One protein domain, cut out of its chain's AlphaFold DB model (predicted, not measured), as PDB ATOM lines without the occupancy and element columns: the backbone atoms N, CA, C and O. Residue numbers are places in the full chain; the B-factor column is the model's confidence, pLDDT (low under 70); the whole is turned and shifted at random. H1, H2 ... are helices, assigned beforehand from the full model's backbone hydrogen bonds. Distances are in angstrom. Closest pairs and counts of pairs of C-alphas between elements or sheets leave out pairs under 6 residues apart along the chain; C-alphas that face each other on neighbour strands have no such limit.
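AT A GLANCE: This is residues 131 to 269 of the 269 residues of an uncharacterized protein of Candidatus Melainabacteria bacterium (UniProt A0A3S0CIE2). Three helical hairpins are stacked: H3 and H4 make the middle, H1 and H2 pack on one side of it, and the pair H6 and H7 packs on the other side through H6. The short helix H5 packs on H4 and H7. The printed part has 139 residues with seven named helices, H1 to H7 in chain order, and no named strand; the class is all helix. It is compact, with a radius of gyration of the C-alphas of 14.2 A, and spans 42 by 28 by 23 A.

HOW THE PARTS SIT: H1, residues 131 to 143, and H2, residues 146 to 153, form a hairpin; H1 touches H2 with residues 137 to 141 alone, closest at the C-alphas of Ile 140 and Leu 149, 6.3 A. H3, residues 168 to 187, and H4, residues 191 to 210, form a hairpin at a shallow tilt of 8 degrees, with the C-alphas of Ala 182 and Ala 194 closest at 4.1 A. H4 is the hub, touching five helices, among them H1, where the C-alphas of Ala 141 and Cys 201 are closest at 4.7 A. H5, residues 222 to 229, touches residues 202 to 210 of H4 alone at a steep tilt of 41 degrees, closest at the C-alphas of Gln 206 and Trp 225, 5.5 A. H6, residues 238 to 254, touches H4 with residues 248 to 254 alone, closest at the C-alphas of Ala 195 and Ile 251, 5.8 A. H6 and H7, residues 258 to 267, form a hairpin, with the C-alphas of Ser 249 and Ser 261 closest at 4.2 A. H1, H3, H4 and H6 make a bundle of four helices, though H1 and H6 are apart. Each O i to N i+4 pair is within hydrogen-bond range in H1, H2, H3, H5 and H7, against 15 of 16 in H4 and 11 of 13 in H6.

IN THESE COORDINATES: H1 begins at C-alpha 131 (277.939, 175.919, 399.167) and is 17.8 A long from first to last C-alpha; H3 measures 28.3 A, H4 28.8 A and H6 24.4 A. H7 ends at C-alpha 267 (288.256, 156.973, 376.634).

THE WHOLE: The C-alphas of Tyr 161 and His 189 are the two farthest apart, 42.8 A. The printed part has no cut and ends at the chain's last residue, 269. The links H2 to H3 and H4 to H5 are long. The mean pLDDT of the printed part is 90.5, and residues 212 to 221 are under 70.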
ATOM      1  N   GLN A 131     278.129 175.234 400.450       90.88
ATOM      2  CA  GLN A 131     277.939 175.919 399.167       90.88
ATOM      3  C   GLN A 131     279.138 176.807 398.817       90.88
ATOM      4  O   GLN A 131     279.554 176.840 397.660       90.88
ATOM      5  N   GLU A 132     279.724 177.498 399.798       91.38
ATOM      6  CA  GLU A 132     280.896 178.353 399.591       91.38
ATOM      7  C   GLU A 132     282.094 177.554 399.039       91.38
ATOM      8  O   GLU A 132     282.785 178.040 398.137       91.38
ATOM      9  N   GLN A 133     282.304 176.311 399.492       92.25
ATOM     10  CA  GLN A 133     283.342 175.418 398.956       92.25
ATOM     11  C   GLN A 133     283.063 175.014 397.496       92.25
ATOM     12  O   GLN A 133     283.955 175.104 396.646       92.25
ATOM     13  N   VAL A 134     281.818 174.639 397.170       92.88
ATOM     14  CA  VAL A 134     281.403 174.310 395.790       92.88
ATOM     15  C   VAL A 134     281.561 175.520 394.859       92.88
ATOM     16  O   VAL A 134     282.066 175.396 393.735       92.88
ATOM     17  N   ASP A 135     281.187 176.710 395.327       94.00
ATOM     18  CA  ASP A 135     281.314 177.964 394.583       94.00
ATOM     19  C   ASP A 135     282.783 178.344 394.357       94.00
ATOM     20  O   ASP A 135     283.162 178.764 393.254       94.00
ATOM     21  N   GLN A 136     283.637 178.172 395.371       95.00
ATOM     22  CA  GLN A 136     285.075 178.411 395.265       95.00
ATOM     23  C   GLN A 136     285.711 177.493 394.220       95.00
ATOM     24  O   GLN A 136     286.438 177.979 393.346       95.00
ATOM     25  N   LEU A 137     285.400 176.197 394.253       94.88
ATOM     26  CA  LEU A 137     285.927 175.238 393.289       94.88
ATOM     27  C   LEU A 137     285.427 175.527 391.865       94.88
ATOM     28  O   LEU A 137     286.216 175.550 390.915       94.88
ATOM     29  N   THR A 138     284.147 175.876 391.717       95.75
ATOM     30  CA  THR A 138     283.568 176.308 390.435       95.75
ATOM     31  C   THR A 138     284.283 177.551 389.895       95.75
ATOM     32  O   THR A 138     284.636 177.628 388.714       95.75
ATOM     33  N   LYS A 139     284.570 178.530 390.757       97.06
ATOM     34  CA  LYS A 139     285.318 179.736 390.383       97.06
ATOM     35  C   LYS A 139     286.749 179.414 389.949       97.06
ATOM     36  O   LYS A 139     287.215 179.989 388.957       97.06
ATOM     37  N   ILE A 140     287.436 178.512 390.654       96.62
ATOM     38  CA  ILE A 140     288.778 178.042 390.285       96.62
ATOM     39  C   ILE A 140     288.739 177.392 388.901       96.62
ATOM     40  O   ILE A 140     289.515 177.793 388.031       96.62
ATOM     41  N   ALA A 141     287.791 176.487 388.654       95.94
ATOM     42  CA  ALA A 141     287.637 175.826 387.362       95.94
ATOM     43  C   ALA A 141     287.484 176.843 386.216       95.94
ATOM     44  O   ALA A 141     288.221 176.824 385.222       95.94
ATOM     45  N   LEU A 142     286.569 177.799 386.387       94.94
ATOM     46  CA  LEU A 142     286.180 178.724 385.325       94.94
ATOM     47  C   LEU A 142     287.118 179.919 385.157       94.94
ATOM     48  O   LEU A 142     287.154 180.510 384.086       94.94
ATOM     49  N   THR A 143     287.846 180.342 386.185       95.00
ATOM     50  CA  THR A 143     288.652 181.579 386.097       95.00
ATOM     51  C   THR A 143     290.023 181.479 386.739       95.00
ATOM     52  O   THR A 143     290.891 182.294 386.433       95.00
ATOM     53  N   GLY A 144     290.251 180.468 387.574       95.75
ATOM     54  CA  GLY A 144     291.495 180.278 388.304       95.75
ATOM     55  C   GLY A 144     292.593 179.579 387.508       95.75
ATOM     56  O   GLY A 144     292.577 179.540 386.267       95.75
ATOM     57  N   THR A 145     293.554 179.042 388.260       96.12
ATOM     58  CA  THR A 145     294.759 178.344 387.791       96.12
ATOM     59  C   THR A 145     294.892 176.958 388.429       96.12
ATOM     60  O   THR A 145     294.280 176.685 389.459       96.12
ATOM     61  N   HIS A 146     295.745 176.097 387.861       93.50
ATOM     62  CA  HIS A 146     296.049 174.789 388.459       93.50
ATOM     63  C   HIS A 146     296.667 174.911 389.855       93.50
ATOM     64  O   HIS A 146     296.331 174.118 390.718       93.50
ATOM     65  N   ALA A 147     297.488 175.934 390.115       95.00
ATOM     66  CA  ALA A 147     298.055 176.152 391.447       95.00
ATOM     67  C   ALA A 147     296.974 176.477 392.493       95.00
ATOM     68  O   ALA A 147     297.089 176.088 393.648       95.00
ATOM     69  N   GLN A 148     295.905 177.179 392.096       96.75
ATOM     70  CA  GLN A 148     294.765 177.428 392.982       96.75
ATOM     71  C   GLN A 148     293.937 176.165 393.214       96.75
ATOM     72  O   GLN A 148     293.460 175.971 394.325       96.75
ATOM     73  N   LEU A 149     293.782 175.315 392.192       94.88
ATOM     74  CA  LEU A 149     293.143 174.009 392.355       94.88
ATOM     75  C   LEU A 149     293.962 173.100 393.278       94.88
ATOM     76  O   LEU A 149     293.396 172.482 394.162       94.88
ATOM     77  N   GLU A 150     295.281 173.058 393.113       91.88
ATOM     78  CA  GLU A 150     296.180 172.278 393.968       91.88
ATOM     79  C   GLU A 150     296.166 172.781 395.414       91.88
ATOM     80  O   GLU A 150     296.097 171.979 396.341       91.88
ATOM     81  N   ALA A 151     296.182 174.102 395.620       92.69
ATOM     82  CA  ALA A 151     296.035 174.688 396.948       92.69
ATOM     83  C   ALA A 151     294.700 174.283 397.586       92.69
ATOM     84  O   ALA A 151     294.699 173.803 398.714       92.69
ATOM     85  N   PHE A 152     293.599 174.394 396.836       92.75
ATOM     86  CA  PHE A 152     292.287 173.942 397.289       92.75
ATOM     87  C   PHE A 152     292.313 172.449 397.641       92.75
ATOM     88  O   PHE A 152     291.993 172.091 398.760       92.75
ATOM     89  N   ALA A 153     292.782 171.575 396.754       88.56
ATOM     90  CA  ALA A 153     292.791 170.125 396.969       88.56
ATOM     91  C   ALA A 153     293.667 169.651 398.152       88.56
ATOM     92  O   ALA A 153     293.568 168.495 398.566       88.56
ATOM     93  N   ASN A 154     294.563 170.503 398.660       87.31
ATOM     94  CA  ASN A 154     295.419 170.223 399.817       87.31
ATOM     95  C   ASN A 154     294.856 170.776 401.138       87.31
ATOM     96  O   ASN A 154     295.427 170.511 402.196       87.31
ATOM     97  N   GLU A 155     293.773 171.550 401.088       86.38
ATOM     98  CA  GLU A 155     293.045 172.009 402.268       86.38
ATOM     99  C   GLU A 155     292.058 170.933 402.741       86.38
ATOM    100  O   GLU A 155     291.536 170.143 401.953       86.38
ATOM    101  N   GLU A 156     291.813 170.885 404.051       82.19
ATOM    102  CA  GLU A 156     290.761 170.041 404.611       82.19
ATOM    103  C   GLU A 156     289.409 170.723 404.391       82.19
ATOM    104  O   GLU A 156     289.168 171.826 404.890       82.19
ATOM    105  N   HIS A 157     288.532 170.054 403.647       82.69
ATOM    106  CA  HIS A 157     287.195 170.540 403.323       82.69
ATOM    107  C   HIS A 157     286.151 169.744 404.086       82.69
ATOM    108  O   HIS A 157     286.151 168.514 404.065       82.69
ATOM    109  N   ALA A 158     285.237 170.450 404.743       76.81
ATOM    110  CA  ALA A 158     284.095 169.842 405.405       76.81
ATOM    111  C   ALA A 158     282.827 170.191 404.624       76.81
ATOM    112  O   ALA A 158     282.294 171.294 404.771       76.81
ATOM    113  N   ILE A 159     282.344 169.252 403.804       83.44
ATOM    114  CA  ILE A 159     281.014 169.327 403.193       83.44
ATOM    115  C   ILE A 159     280.022 168.581 404.081       83.44
ATOM    116  O   ILE A 159     280.050 167.355 404.206       83.44
ATOM    117  N   PHE A 160     279.091 169.322 404.671       82.31
ATOM    118  CA  PHE A 160     277.947 168.748 405.371       82.31
ATOM    119  C   PHE A 160     276.776 168.572 404.403       82.31
ATOM    120  O   PHE A 160     276.476 169.480 403.626       82.31
ATOM    121  N   TYR A 161     276.089 167.428 404.494       81.19
ATOM    122  CA  TYR A 161     274.981 167.029 403.609       81.19
ATOM    123  C   TYR A 161     275.367 167.050 402.116       81.19
ATOM    124  O   TYR A 161     274.715 167.743 401.336       81.19
ATOM    125  N   PRO A 162     276.418 166.317 401.699       83.31
ATOM    126  CA  PRO A 162     276.966 166.387 400.339       83.31
ATOM    127  C   PRO A 162     275.922 166.179 399.236       83.31
ATOM    128  O   PRO A 162     275.968 166.888 398.235       83.31
ATOM    129  N   ASP A 163     274.914 165.329 399.467       83.31
ATOM    130  CA  ASP A 163     273.787 165.100 398.548       83.31
ATOM    131  C   ASP A 163     273.035 166.382 398.132       83.31
ATOM    132  O   ASP A 163     272.441 166.431 397.058       83.31
ATOM    133  N   ASN A 164     273.049 167.425 398.969       85.19
ATOM    134  CA  ASN A 164     272.368 168.690 398.684       85.19
ATOM    135  C   ASN A 164     273.220 169.670 397.864       85.19
ATOM    136  O   ASN A 164     272.676 170.633 397.326       85.19
ATOM    137  N   TYR A 165     274.538 169.460 397.801       87.69
ATOM    138  CA  TYR A 165     275.499 170.448 397.296       87.69
ATOM    139  C   TYR A 165     276.321 169.953 396.112       87.69
ATOM    140  O   TYR A 165     276.725 170.754 395.273       87.69
ATOM    141  N   ILE A 166     276.584 168.649 396.040       89.19
ATOM    142  CA  ILE A 166     277.416 168.035 395.010       89.19
ATOM    143  C   ILE A 166     276.482 167.261 394.087       89.19
ATOM    144  O   ILE A 166     276.140 166.104 394.315       89.19
ATOM    145  N   THR A 167     276.023 167.946 393.042       90.69
ATOM    146  CA  THR A 167     275.044 167.409 392.094       90.69
ATOM    147  C   THR A 167     275.638 167.235 390.701       90.69
ATOM    148  O   THR A 167     276.642 167.854 390.328       90.69
ATOM    149  N   VAL A 168     274.953 166.440 389.878       92.75
ATOM    150  CA  VAL A 168     275.233 166.326 388.440       92.75
ATOM    151  C   VAL A 168     275.279 167.697 387.774       92.75
ATOM    152  O   VAL A 168     276.117 167.952 386.911       92.75
ATOM    153  N   GLU A 169     274.388 168.595 388.166       94.25
ATOM    154  CA  GLU A 169     274.242 169.929 387.608       94.25
ATOM    155  C   GLU A 169     275.466 170.797 387.923       94.25
ATOM    156  O   GLU A 169     275.905 171.544 387.045       94.25
ATOM    157  N   ASN A 170     276.076 170.650 389.105       93.56
ATOM    158  CA  ASN A 170     277.332 171.333 389.434       93.56
ATOM    159  C   ASN A 170     278.477 170.853 388.530       93.56
ATOM    160  O   ASN A 170     279.189 171.672 387.941       93.56
ATOM    161  N   VAL A 171     278.610 169.533 388.350       94.94
ATOM    162  CA  VAL A 171     279.627 168.937 387.466       94.94
ATOM    163  C   VAL A 171     279.425 169.402 386.019       94.94
ATOM    164  O   VAL A 171     280.368 169.872 385.376       94.94
ATOM    165  N   LYS A 172     278.187 169.360 385.510       96.50
ATOM    166  CA  LYS A 172     277.842 169.860 384.168       96.50
ATOM    167  C   LYS A 172     278.181 171.342 384.002       96.50
ATOM    168  O   LYS A 172     278.768 171.724 382.993       96.50
ATOM    169  N   ALA A 173     277.864 172.179 384.992       96.19
ATOM    170  CA  ALA A 173     278.146 173.612 384.935       96.19
ATOM    171  C   ALA A 173     279.651 173.904 384.796       96.19
ATOM    172  O   ALA A 173     280.041 174.742 383.972       96.19
ATOM    173  N   ILE A 174     280.499 173.180 385.537       97.19
ATOM    174  CA  ILE A 174     281.960 173.274 385.418       97.19
ATOM    175  C   ILE A 174     282.420 172.853 384.015       97.19
ATOM    176  O   ILE A 174     283.163 173.591 383.359       97.19
ATOM    177  N   LEU A 175     281.958 171.696 383.529       97.31
ATOM    178  CA  LEU A 175     282.387 171.145 382.241       97.31
ATOM    179  C   LEU A 175     281.936 172.007 381.052       97.31
ATOM    180  O   LEU A 175     282.746 172.302 380.170       97.31
ATOM    181  N   ASP A 176     280.686 172.471 381.027       97.62
ATOM    182  CA  ASP A 176     280.177 173.327 379.950       97.62
ATOM    183  C   ASP A 176     280.823 174.715 379.959       97.62
ATOM    184  O   ASP A 176     281.193 175.239 378.900       97.62
ATOM    185  N   GLY A 177     281.023 175.301 381.144       96.56
ATOM    186  CA  GLY A 177     281.746 176.562 381.283       96.56
ATOM    187  C   GLY A 177     283.191 176.445 380.786       96.56
ATOM    188  O   GLY A 177     283.644 177.282 379.997       96.56
ATOM    189  N   GLY A 178     283.880 175.365 381.161       96.06
ATOM    190  CA  GLY A 178     285.229 175.045 380.700       96.06
ATOM    191  C   GLY A 178     285.323 174.854 379.192       96.06
ATOM    192  O   GLY A 178     286.158 175.488 378.539       96.06
ATOM    193  N   ARG A 179     284.427 174.045 378.611       97.56
ATOM    194  CA  ARG A 179     284.345 173.820 377.157       97.56
ATOM    195  C   ARG A 179     284.143 175.126 376.407       97.56
ATOM    196  O   ARG A 179     284.892 175.415 375.473       97.56
ATOM    197  N   LYS A 180     283.183 175.951 376.835       97.81
ATOM    198  CA  LYS A 180     282.900 177.252 376.213       97.81
ATOM    199  C   LYS A 180     284.141 178.145 376.178       97.81
ATOM    200  O   LYS A 180     284.453 178.726 375.138       97.81
ATOM    201  N   GLN A 181     284.864 178.250 377.291       97.69
ATOM    202  CA  GLN A 181     286.075 179.069 377.361       97.69
ATOM    203  C   GLN A 181     287.228 178.489 376.541       97.69
ATOM    204  O   GLN A 181     287.934 179.231 375.858       97.69
ATOM    205  N   ALA A 182     287.408 177.169 376.571       97.94
ATOM    206  CA  ALA A 182     288.451 176.501 375.809       97.94
ATOM    207  C   ALA A 182     288.235 176.664 374.296       97.94
ATOM    208  O   ALA A 182     289.174 176.997 373.574       97.94
ATOM    209  N   PHE A 183     286.995 176.546 373.810       98.19
ATOM    210  CA  PHE A 183     286.680 176.814 372.405       98.19
ATOM    211  C   PHE A 183     286.851 178.287 372.024       98.19
ATOM    212  O   PHE A 183     287.323 178.568 370.923       98.19
ATOM    213  N   ALA A 184     286.556 179.230 372.924       98.19
ATOM    214  CA  ALA A 184     286.853 180.644 372.686       98.19
ATOM    215  C   ALA A 184     288.367 180.900 372.543       98.19
ATOM    216  O   ALA A 184     288.794 181.629 371.649       98.19
ATOM    217  N   LEU A 185     289.195 180.255 373.374       98.25
ATOM    218  CA  LEU A 185     290.657 180.315 373.268       98.25
ATOM    219  C   LEU A 185     291.169 179.663 371.979       98.25
ATOM    220  O   LEU A 185     292.078 180.196 371.341       98.25
ATOM    221  N   LEU A 186     290.573 178.542 371.568       97.44
ATOM    222  CA  LEU A 186     290.922 177.872 370.319       97.44
ATOM    223  C   LEU A 186     290.595 178.748 369.101       97.44
ATOM    224  O   LEU A 186     291.440 178.896 368.221       97.44
ATOM    225  N   ALA A 187     289.416 179.377 369.086       97.81
ATOM    226  CA  ALA A 187     289.017 180.332 368.051       97.81
ATOM    227  C   ALA A 187     289.935 181.567 368.006       97.81
ATOM    228  O   ALA A 187     290.161 182.131 366.942       97.81
ATOM    229  N   ALA A 188     290.518 181.949 369.145       98.25
ATOM    230  CA  ALA A 188     291.529 182.999 369.242       98.25
ATOM    231  C   ALA A 188     292.961 182.522 368.907       98.25
ATOM    232  O   ALA A 188     293.920 183.226 369.220       98.25
ATOM    233  N   HIS A 189     293.122 181.334 368.309       97.69
ATOM    234  CA  HIS A 189     294.409 180.717 367.965       97.69
ATOM    235  C   HIS A 189     295.346 180.481 369.163       97.69
ATOM    236  O   HIS A 189     296.568 180.535 369.027       97.69
ATOM    237  N   LYS A 190     294.791 180.173 370.344       98.44
ATOM    238  CA  LYS A 190     295.551 179.865 371.573       98.44
ATOM    239  C   LYS A 190     295.334 178.416 372.035       98.44
ATOM    240  O   LYS A 190     294.804 178.193 373.126       98.44
ATOM    241  N   PRO A 191     295.731 177.402 371.243       98.12
ATOM    242  CA  PRO A 191     295.385 176.010 371.522       98.12
ATOM    243  C   PRO A 191     296.016 175.463 372.813       98.12
ATOM    244  O   PRO A 191     295.379 174.680 373.512       98.12
ATOM    245  N   GLN A 192     297.221 175.901 373.194       98.06
ATOM    246  CA  GLN A 192     297.842 175.480 374.458       98.06
ATOM    247  C   GLN A 192     297.056 175.994 375.670       98.06
ATOM    248  O   GLN A 192     296.830 175.243 376.617       98.06
ATOM    249  N   GLN A 193     296.588 177.245 375.619       97.62
ATOM    250  CA  GLN A 193     295.762 177.827 376.681       97.62
ATOM    251  C   GLN A 193     294.377 177.176 376.725       97.62
ATOM    252  O   GLN A 193     293.858 176.916 377.806       97.62
ATOM    253  N   ALA A 194     293.795 176.867 375.561       98.12
ATOM    254  CA  ALA A 194     292.544 176.119 375.472       98.12
ATOM    255  C   ALA A 194     292.663 174.743 376.145       98.12
ATOM    256  O   ALA A 194     291.808 174.379 376.951       98.12
ATOM    257  N   ALA A 195     293.748 174.009 375.861       97.38
ATOM    258  CA  ALA A 195     294.012 172.711 376.473       97.38
ATOM    259  C   ALA A 195     294.156 172.829 377.998       97.38
ATOM    260  O   ALA A 195     293.504 172.091 378.726       97.38
ATOM    261  N   GLN A 196     294.945 173.795 378.479       96.06
ATOM    262  CA  GLN A 196     295.116 174.041 379.914       96.06
ATOM    263  C   GLN A 196     293.800 174.412 380.609       96.06
ATOM    264  O   GLN A 196     293.544 173.938 381.710       96.06
ATOM    265  N   ARG A 197     292.950 175.236 379.984       96.88
ATOM    266  CA  ARG A 197     291.661 175.624 380.573       96.88
ATOM    267  C   ARG A 197     290.716 174.436 380.704       96.88
ATOM    268  O   ARG A 197     290.110 174.274 381.759       96.88
ATOM    269  N   LEU A 198     290.574 173.627 379.651       97.19
ATOM    270  CA  LEU A 198     289.675 172.478 379.717       97.19
ATOM    271  C   LEU A 198     290.208 171.414 380.679       97.19
ATOM    272  O   LEU A 198     289.419 170.867 381.437       97.19
ATOM    273  N   GLN A 199     291.527 171.196 380.721       96.38
ATOM    274  CA  GLN A 199     292.152 170.331 381.722       96.38
ATOM    275  C   GLN A 199     291.807 170.769 383.148       96.38
ATOM    276  O   GLN A 199     291.294 169.966 383.913       96.38
ATOM    277  N   LEU A 200     291.980 172.055 383.466       96.38
ATOM    278  CA  LEU A 200     291.648 172.591 384.785       96.38
ATOM    279  C   LEU A 200     290.181 172.346 385.167       96.38
ATOM    280  O   LEU A 200     289.885 172.075 386.323       96.38
ATOM    281  N   CYS A 201     289.256 172.441 384.209       96.75
ATOM    282  CA  CYS A 201     287.839 172.180 384.474       96.75
ATOM    283  C   CYS A 201     287.554 170.689 384.681       96.75
ATOM    284  O   CYS A 201     286.712 170.346 385.503       96.75
ATOM    285  N   LEU A 202     288.251 169.811 383.955       95.88
ATOM    286  CA  LEU A 202     288.160 168.363 384.136       95.88
ATOM    287  C   LEU A 202     288.680 167.969 385.526       95.88
ATOM    288  O   LEU A 202     287.953 167.331 386.284       95.88
ATOM    289  N   ASP A 203     289.864 168.455 385.897       94.56
ATOM    290  CA  ASP A 203     290.481 168.199 387.200       94.56
ATOM    291  C   ASP A 203     289.633 168.784 388.347       94.56
ATOM    292  O   ASP A 203     289.357 168.099 389.327       94.56
ATOM    293  N   ALA A 204     289.115 170.010 388.209       94.88
ATOM    294  CA  ALA A 204     288.234 170.602 389.219       94.88
ATOM    295  C   ALA A 204     286.885 169.873 389.340       94.88
ATOM    296  O   ALA A 204     286.329 169.784 390.429       94.88
ATOM    297  N   SER A 205     286.347 169.341 388.237       94.31
ATOM    298  CA  SER A 205     285.112 168.547 388.285       94.31
ATOM    299  C   SER A 205     285.307 167.202 388.983       94.31
ATOM    300  O   SER A 205     284.383 166.716 389.624       94.31
ATOM    301  N   GLN A 206     286.503 166.616 388.878       91.62
ATOM    302  CA  GLN A 206     286.888 165.433 389.640       91.62
ATOM    303  C   GLN A 206     287.029 165.778 391.125       91.62
ATOM    304  O   GLN A 206     286.467 165.074 391.959       91.62
ATOM    305  N   GLU A 207     287.724 166.873 391.451       90.50
ATOM    306  CA  GLU A 207     287.895 167.319 392.838       90.50
ATOM    307  C   GLU A 207     286.543 167.583 393.518       90.50
ATOM    308  O   GLU A 207     286.357 167.228 394.676       90.50
ATOM    309  N   LEU A 208     285.561 168.113 392.779       91.38
ATOM    310  CA  LEU A 208     284.206 168.330 393.288       91.38
ATOM    311  C   LEU A 208     283.558 167.017 393.746       91.38
ATOM    312  O   LEU A 208     282.930 166.989 394.799       91.38
ATOM    313  N   CYS A 209     283.743 165.930 392.995       88.56
ATOM    314  CA  CYS A 209     283.266 164.606 393.391       88.56
ATOM    315  C   CYS A 209     284.035 164.028 394.596       88.56
ATOM    316  O   CYS A 209     283.507 163.172 395.298       88.56
ATOM    317  N   TYR A 210     285.274 164.465 394.846       85.19
ATOM    318  CA  TYR A 210     286.093 163.995 395.972       85.19
ATOM    319  C   TYR A 210     285.884 164.765 397.273       85.19
ATOM    320  O   TYR A 210     286.216 164.238 398.336       85.19
ATOM    321  N   LEU A 211     285.244 165.937 397.229       81.44
ATOM    322  CA  LEU A 211     284.787 166.640 398.434       81.44
ATOM    323  C   LEU A 211     283.847 165.788 399.314       81.44
ATOM    324  O   LEU A 211     283.614 166.113 400.475       81.44
ATOM    325  N   GLU A 212     283.345 164.668 398.796       66.88
ATOM    326  CA  GLU A 212     282.541 163.682 399.522       66.88
ATOM    327  C   GLU A 212     283.343 162.740 400.436       66.88
ATOM    328  O   GLU A 212     282.772 161.815 401.014       66.88
ATOM    329  N   GLY A 213     284.659 162.939 400.567       57.81
ATOM    330  CA  GLY A 213     285.521 162.055 401.356       57.81
ATOM    331  C   GLY A 213     285.829 160.728 400.656       57.81
ATOM    332  O   GLY A 213     286.226 159.761 401.305       57.81
ATOM    333  N   LEU A 214     285.644 160.665 399.335       52.97
ATOM    334  CA  LEU A 214     286.074 159.528 398.532       52.97
ATOM    335  C   LEU A 214     287.597 159.584 398.374       52.97
ATOM    336  O   LEU A 214     288.134 160.489 397.734       52.97
ATOM    337  N   GLU A 215     288.294 158.607 398.955       54.31
ATOM    338  CA  GLU A 215     289.722 158.406 398.716       54.31
ATOM    339  C   GLU A 215     289.940 158.079 397.235       54.31
ATOM    340  O   GLU A 215     289.619 156.994 396.751       54.31
ATOM    341  N   GLY A 216     290.465 159.052 396.496       55.50
ATOM    342  CA  GLY A 216     290.787 158.924 395.085       55.50
ATOM    343  C   GLY A 216     292.278 159.093 394.842       55.50
ATOM    344  O   GLY A 216     292.929 159.977 395.398       55.50
ATOM    345  N   ASP A 217     292.827 158.268 393.956       57.12
ATOM    346  CA  ASP A 217     294.127 158.545 393.355       57.12
ATOM    347  C   ASP A 217     294.000 159.797 392.466       57.12
ATOM    348  O   ASP A 217     293.332 159.772 391.428       57.12
ATOM    349  N   LYS A 218     294.634 160.897 392.901       55.50
ATOM    350  CA  LYS A 218     294.590 162.240 392.289       55.50
ATOM    351  C   LYS A 218     295.361 162.344 390.963       55.50
ATOM    352  O   LYS A 218     295.703 163.438 390.516       55.50
ATOM    353  N   THR A 219     295.688 161.223 390.324       59.09
ATOM    354  CA  THR A 219     296.361 161.233 389.025       59.09
ATOM    355  C   THR A 219     295.452 161.812 387.937       59.09
ATOM    356  O   THR A 219     294.347 161.337 387.684       59.09
ATOM    357  N   THR A 220     295.940 162.840 387.236       63.31
ATOM    358  CA  THR A 220     295.226 163.489 386.124       63.31
ATOM    359  C   THR A 220     295.213 162.575 384.897       63.31
ATOM    360  O   THR A 220     296.111 162.616 384.047       63.31
ATOM    361  N   ALA A 221     294.211 161.705 384.814       69.81
ATOM    362  CA  ALA A 221     294.020 160.759 383.724       69.81
ATOM    363  C   ALA A 221     292.524 160.621 383.400       69.81
ATOM    364  O   ALA A 221     291.689 160.690 384.299       69.81
ATOM    365  N   PRO A 222     292.158 160.336 382.137       77.44
ATOM    366  CA  PRO A 222     290.751 160.268 381.750       77.44
ATOM    367  C   PRO A 222     289.986 159.171 382.494       77.44
ATOM    368  O   PRO A 222     288.805 159.337 382.761       77.44
ATOM    369  N   GLY A 223     290.660 158.077 382.872       83.62
ATOM    370  CA  GLY A 223     290.050 157.029 383.690       83.62
ATOM    371  C   GLY A 223     289.645 157.521 385.080       83.62
ATOM    372  O   GLY A 223     288.601 157.116 385.570       83.62
ATOM    373  N   LYS A 224     290.419 158.437 385.674       85.50
ATOM    374  CA  LYS A 224     290.153 158.987 387.007       85.50
ATOM    375  C   LYS A 224     289.028 160.010 387.015       85.50
ATOM    376  O   LYS A 224     288.197 159.989 387.915       85.50
ATOM    377  N   TRP A 225     288.924 160.812 385.960       91.31
ATOM    378  CA  TRP A 225     287.750 161.660 385.761       91.31
ATOM    379  C   TRP A 225     286.475 160.828 385.602       91.31
ATOM    380  O   TRP A 225     285.488 161.085 386.280       91.31
ATOM    381  N   ILE A 226     286.506 159.793 384.752       91.44
ATOM    382  CA  ILE A 226     285.344 158.918 384.529       91.44
ATOM    383  C   ILE A 226     284.951 158.197 385.820       91.44
ATOM    384  O   ILE A 226     283.765 158.156 386.133       91.44
ATOM    385  N   GLU A 227     285.919 157.663 386.570       88.94
ATOM    386  CA  GLU A 227     285.694 157.038 387.879       88.94
ATOM    387  C   GLU A 227     284.953 158.000 388.816       88.94
ATOM    388  O   GLU A 227     283.882 157.660 389.310       88.94
ATOM    389  N   ALA A 228     285.455 159.230 388.964       88.94
ATOM    390  CA  ALA A 228     284.851 160.246 389.822       88.94
ATOM    391  C   ALA A 228     283.447 160.679 389.365       88.94
ATOM    392  O   ALA A 228     282.572 160.918 390.191       88.94
ATOM    393  N   TRP A 229     283.197 160.772 388.059       91.12
ATOM    394  CA  TRP A 229     281.879 161.148 387.539       91.12
ATOM    395  C   TRP A 229     280.856 160.008 387.566       91.12
ATOM    396  O   TRP A 229     279.658 160.275 387.480       91.12
ATOM    397  N   SER A 230     281.310 158.756 387.648       88.06
ATOM    398  CA  SER A 230     280.450 157.567 387.566       88.06
ATOM    399  C   SER A 230     280.047 157.009 388.930       88.06
ATOM    400  O   SER A 230     279.336 156.010 388.972       88.06
ATOM    401  N   VAL A 231     280.482 157.625 390.033       81.94
ATOM    402  CA  VAL A 231     280.042 157.248 391.386       81.94
ATOM    403  C   VAL A 231     278.520 157.366 391.494       81.94
ATOM    404  O   VAL A 231     277.960 158.327 390.973       81.94
ATOM    405  N   ASP A 232     277.854 156.420 392.163       76.50
ATOM    406  CA  ASP A 232     276.386 156.243 392.130       76.50
ATOM    407  C   ASP A 232     275.569 157.520 392.388       76.50
ATOM    408  O   ASP A 232     274.489 157.695 391.826       76.50
ATOM    409  N   ARG A 233     276.083 158.426 393.222       76.06
ATOM    410  CA  ARG A 233     275.428 159.695 393.556       76.06
ATOM    411  C   ARG A 233     275.474 160.720 392.423       76.06
ATOM    412  O   ARG A 233     274.495 161.428 392.201       76.06
ATOM    413  N   ILE A 234     276.602 160.813 391.719       88.06
ATOM    414  CA  ILE A 234     276.741 161.704 390.567       88.06
ATOM    415  C   ILE A 234     276.189 160.992 389.340       88.06
ATOM    416  O   ILE A 234     275.278 161.493 388.702       88.06
ATOM    417  N   ALA A 235     276.695 159.805 389.013       89.44
ATOM    418  CA  ALA A 235     276.233 159.013 387.877       89.44
ATOM    419  C   ALA A 235     276.087 159.866 386.598       89.44
ATOM    420  O   ALA A 235     275.065 159.827 385.902       89.44
ATOM    421  N   LEU A 236     277.104 160.689 386.300       93.69
ATOM    422  CA  LEU A 236     277.092 161.576 385.143       93.69
ATOM    423  C   LEU A 236     276.910 160.720 383.879       93.69
ATOM    424  O   LEU A 236     277.746 159.853 383.605       93.69
ATOM    425  N   PRO A 237     275.866 160.954 383.068       94.19
ATOM    426  CA  PRO A 237     275.577 160.078 381.943       94.19
ATOM    427  C   PRO A 237     276.717 160.042 380.923       94.19
ATOM    428  O   PRO A 237     277.269 161.087 380.562       94.19
ATOM    429  N   GLU A 238     277.007 158.864 380.362       94.38
ATOM    430  CA  GLU A 238     278.001 158.729 379.284       94.38
ATOM    431  C   GLU A 238     277.692 159.616 378.081       94.38
ATOM    432  O   GLU A 238     278.594 160.155 377.439       94.38
ATOM    433  N   THR A 239     276.400 159.810 377.803       95.12
ATOM    434  CA  THR A 239     275.908 160.707 376.752       95.12
ATOM    435  C   THR A 239     276.357 162.154 376.953       95.12
ATOM    436  O   THR A 239     276.376 162.916 375.988       95.12
ATOM    437  N   TYR A 240     276.750 162.525 378.174       95.50
ATOM    438  CA  TYR A 240     277.263 163.840 378.517       95.50
ATOM    439  C   TYR A 240     278.798 163.891 378.531       95.50
ATOM    440  O   TYR A 240     279.385 164.733 377.846       95.50
ATOM    441  N   TRP A 241     279.477 162.995 379.259       94.69
ATOM    442  CA  TRP A 241     280.934 163.101 379.418       94.69
ATOM    443  C   TRP A 241     281.734 162.626 378.194       94.69
ATOM    444  O   TRP A 241     282.809 163.170 377.924       94.69
ATOM    445  N   LYS A 242     281.222 161.687 377.379       95.69
ATOM    446  CA  LYS A 242     281.920 161.240 376.152       95.69
ATOM    447  C   LYS A 242     282.168 162.397 375.169       95.69
ATOM    448  O   LYS A 242     283.313 162.562 374.733       95.69
ATOM    449  N   PRO A 243     281.167 163.241 374.835       96.50
ATOM    450  CA  PRO A 243     281.391 164.452 374.042       96.50
ATOM    451  C   PRO A 243     282.457 165.395 374.614       96.50
ATOM    452  O   PRO A 243     283.269 165.917 373.853       96.50
ATOM    453  N   VAL A 244     282.500 165.580 375.938       96.75
ATOM    454  CA  VAL A 244     283.477 166.460 376.606       96.75
ATOM    455  C   VAL A 244     284.909 165.964 376.358       96.75
ATOM    456  O   VAL A 244     285.777 166.739 375.952       96.75
ATOM    457  N   LEU A 245     285.158 164.659 376.525       96.62
ATOM    458  CA  LEU A 245     286.475 164.063 376.267       96.62
ATOM    459  C   LEU A 245     286.858 164.110 374.781       96.62
ATOM    460  O   LEU A 245     288.023 164.335 374.442       96.62
ATOM    461  N   LYS A 246     285.883 163.959 373.877       96.88
ATOM    462  CA  LYS A 246     286.100 164.103 372.430       96.88
ATOM    463  C   LYS A 246     286.490 165.536 372.045       96.88
ATOM    464  O   LYS A 246     287.404 165.732 371.235       96.88
ATOM    465  N   ASP A 247     285.846 166.535 372.638       97.62
ATOM    466  CA  ASP A 247     286.205 167.943 372.451       97.62
ATOM    467  C   ASP A 247     287.620 168.213 372.969       97.62
ATOM    468  O   ASP A 247     288.443 168.811 372.267       97.62
ATOM    469  N   TYR A 248     287.951 167.692 374.153       97.50
ATOM    470  CA  TYR A 248     289.291 167.838 374.709       97.50
ATOM    471  C   TYR A 248     290.359 167.162 373.840       97.50
ATOM    472  O   TYR A 248     291.403 167.759 373.578       97.50
ATOM    473  N   SER A 249     290.075 165.977 373.289       96.88
ATOM    474  CA  SER A 249     290.938 165.313 372.303       96.88
ATOM    475  C   SER A 249     291.242 166.213 371.098       96.88
ATOM    476  O   SER A 249     292.395 166.297 370.660       96.88
ATOM    477  N   THR A 250     290.232 166.925 370.588       97.31
ATOM    478  CA  THR A 250     290.376 167.856 369.457       97.31
ATOM    479  C   THR A 250     291.277 169.036 369.819       97.31
ATOM    480  O   THR A 250     292.192 169.375 369.065       97.31
ATOM    481  N   ILE A 251     291.069 169.624 370.998       98.00
ATOM    482  CA  ILE A 251     291.865 170.750 371.501       98.00
ATOM    483  C   ILE A 251     293.323 170.329 371.737       98.00
ATOM    484  O   ILE A 251     294.245 171.032 371.321       98.00
ATOM    485  N   LEU A 252     293.550 169.153 372.328       97.69
ATOM    486  CA  LEU A 252     294.887 168.591 372.534       97.69
ATOM    487  C   LEU A 252     295.628 168.378 371.214       97.69
ATOM    488  O   LEU A 252     296.805 168.723 371.107       97.69
ATOM    489  N   LYS A 253     294.938 167.870 370.186       97.38
ATOM    490  CA  LYS A 253     295.520 167.712 368.848       97.38
ATOM    491  C   LYS A 253     295.950 169.059 368.268       97.38
ATOM    492  O   LYS A 253     297.066 169.163 367.767       97.38
ATOM    493  N   ALA A 254     295.106 170.087 368.381       97.38
ATOM    494  CA  ALA A 254     295.441 171.445 367.945       97.38
ATOM    495  C   ALA A 254     296.618 172.051 368.735       97.38
ATOM    496  O   ALA A 254     297.368 172.863 368.200       97.38
ATOM    497  N   ALA A 255     296.812 171.635 369.988       97.81
ATOM    498  CA  ALA A 255     297.939 172.038 370.829       97.81
ATOM    499  C   ALA A 255     299.232 171.230 370.582       97.81
ATOM    500  O   ALA A 255     300.229 171.481 371.258       97.81
ATOM    501  N   GLY A 256     299.231 170.261 369.656       97.44
ATOM    502  CA  GLY A 256     300.377 169.384 369.375       97.44
ATOM    503  C   GLY A 256     300.542 168.205 370.347       97.44
ATOM    504  O   GLY A 256     301.522 167.470 370.259       97.44
ATOM    505  N   LYS A 257     299.582 167.981 371.253       96.06
ATOM    506  CA  LYS A 257     299.586 166.901 372.255       96.06
ATOM    507  C   LYS A 257     298.931 165.626 371.711       96.06
ATOM    508  O   LYS A 257     297.839 165.224 372.118       96.06
ATOM    509  N   THR A 258     299.552 165.024 370.695       94.62
ATOM    510  CA  THR A 258     298.946 163.920 369.923       94.62
ATOM    511  C   THR A 258     298.760 162.636 370.737       94.62
ATOM    512  O   THR A 258     297.766 161.938 370.536       94.62
ATOM    513  N   LYS A 259     299.672 162.321 371.668       93.88
ATOM    514  CA  LYS A 259     299.570 161.115 372.509       93.88
ATOM    515  C   LYS A 259     298.392 161.226 373.476       93.88
ATOM    516  O   LYS A 259     297.566 160.323 373.562       93.88
ATOM    517  N   GLU A 260     298.276 162.367 374.137       93.69
ATOM    518  CA  GLU A 260     297.207 162.692 375.075       93.69
ATOM    519  C   GLU A 260     295.856 162.766 374.358       93.69
ATOM    520  O   GLU A 260     294.868 162.211 374.832       93.69
ATOM    521  N   SER A 261     295.819 163.364 373.161       94.75
ATOM    522  CA  SER A 261     294.632 163.379 372.301       94.75
ATOM    523  C   SER A 261     294.116 161.965 371.994       94.75
ATOM    524  O   SER A 261     292.908 161.722 372.079       94.75
ATOM    525  N   ALA A 262     295.012 161.016 371.692       94.06
ATOM    526  CA  ALA A 262     294.644 159.626 371.428       94.06
ATOM    527  C   ALA A 262     294.092 158.910 372.673       94.06
ATOM    528  O   ALA A 262     293.147 158.127 372.550       94.06
ATOM    529  N   LEU A 263     294.634 159.201 373.863       92.56
ATOM    530  CA  LEU A 263     294.114 158.678 375.131       92.56
ATOM    531  C   LEU A 263     292.683 159.164 375.390       92.56
ATOM    532  O   LEU A 263     291.810 158.346 375.675       92.56
ATOM    533  N   MET A 264     292.423 160.464 375.206       94.06
ATOM    534  CA  MET A 264     291.079 161.038 375.353       94.06
ATOM    535  C   MET A 264     290.083 160.429 374.370       94.06
ATOM    536  O   MET A 264     288.980 160.054 374.754       94.06
ATOM    537  N   LEU A 265     290.491 160.266 373.108       92.88
ATOM    538  CA  LEU A 265     289.636 159.681 372.080       92.88
ATOM    539  C   LEU A 265     289.331 158.203 372.347       92.88
ATOM    540  O   LEU A 265     288.266 157.722 371.975       92.88
ATOM    541  N   LYS A 266     290.270 157.460 372.946       93.31
ATOM    542  CA  LYS A 266     290.034 156.073 373.358       93.31
ATOM    543  C   LYS A 266     289.028 156.013 374.507       93.31
ATOM    544  O   LYS A 266     288.147 155.167 374.460       93.31
ATOM    545  N   ALA A 267     289.159 156.901 375.490       90.50
ATOM    546  CA  ALA A 267     288.256 156.973 376.634       90.50
ATOM    547  C   ALA A 267     286.842 157.450 376.254       90.50
ATOM    548  O   ALA A 267     285.878 157.077 376.905       90.50
ATOM    549  N   SER A 268     286.701 158.245 375.187       90.38
ATOM    550  CA  SER A 268     285.410 158.773 374.723       90.38
ATOM    551  C   SER A 268     284.608 157.833 373.810       90.38
ATOM    552  O   SER A 268     283.599 158.268 373.254       90.38
ATOM    553  N   LYS A 269     285.095 156.617 373.543       86.62
ATOM    554  CA  LYS A 269     284.399 155.601 372.732       86.62
ATOM    555  C   LYS A 269     283.517 154.760 373.646       86.62
ATOM    556  O   LYS A 269     282.294 154.687 373.387       86.62
TER     557      LYS A 269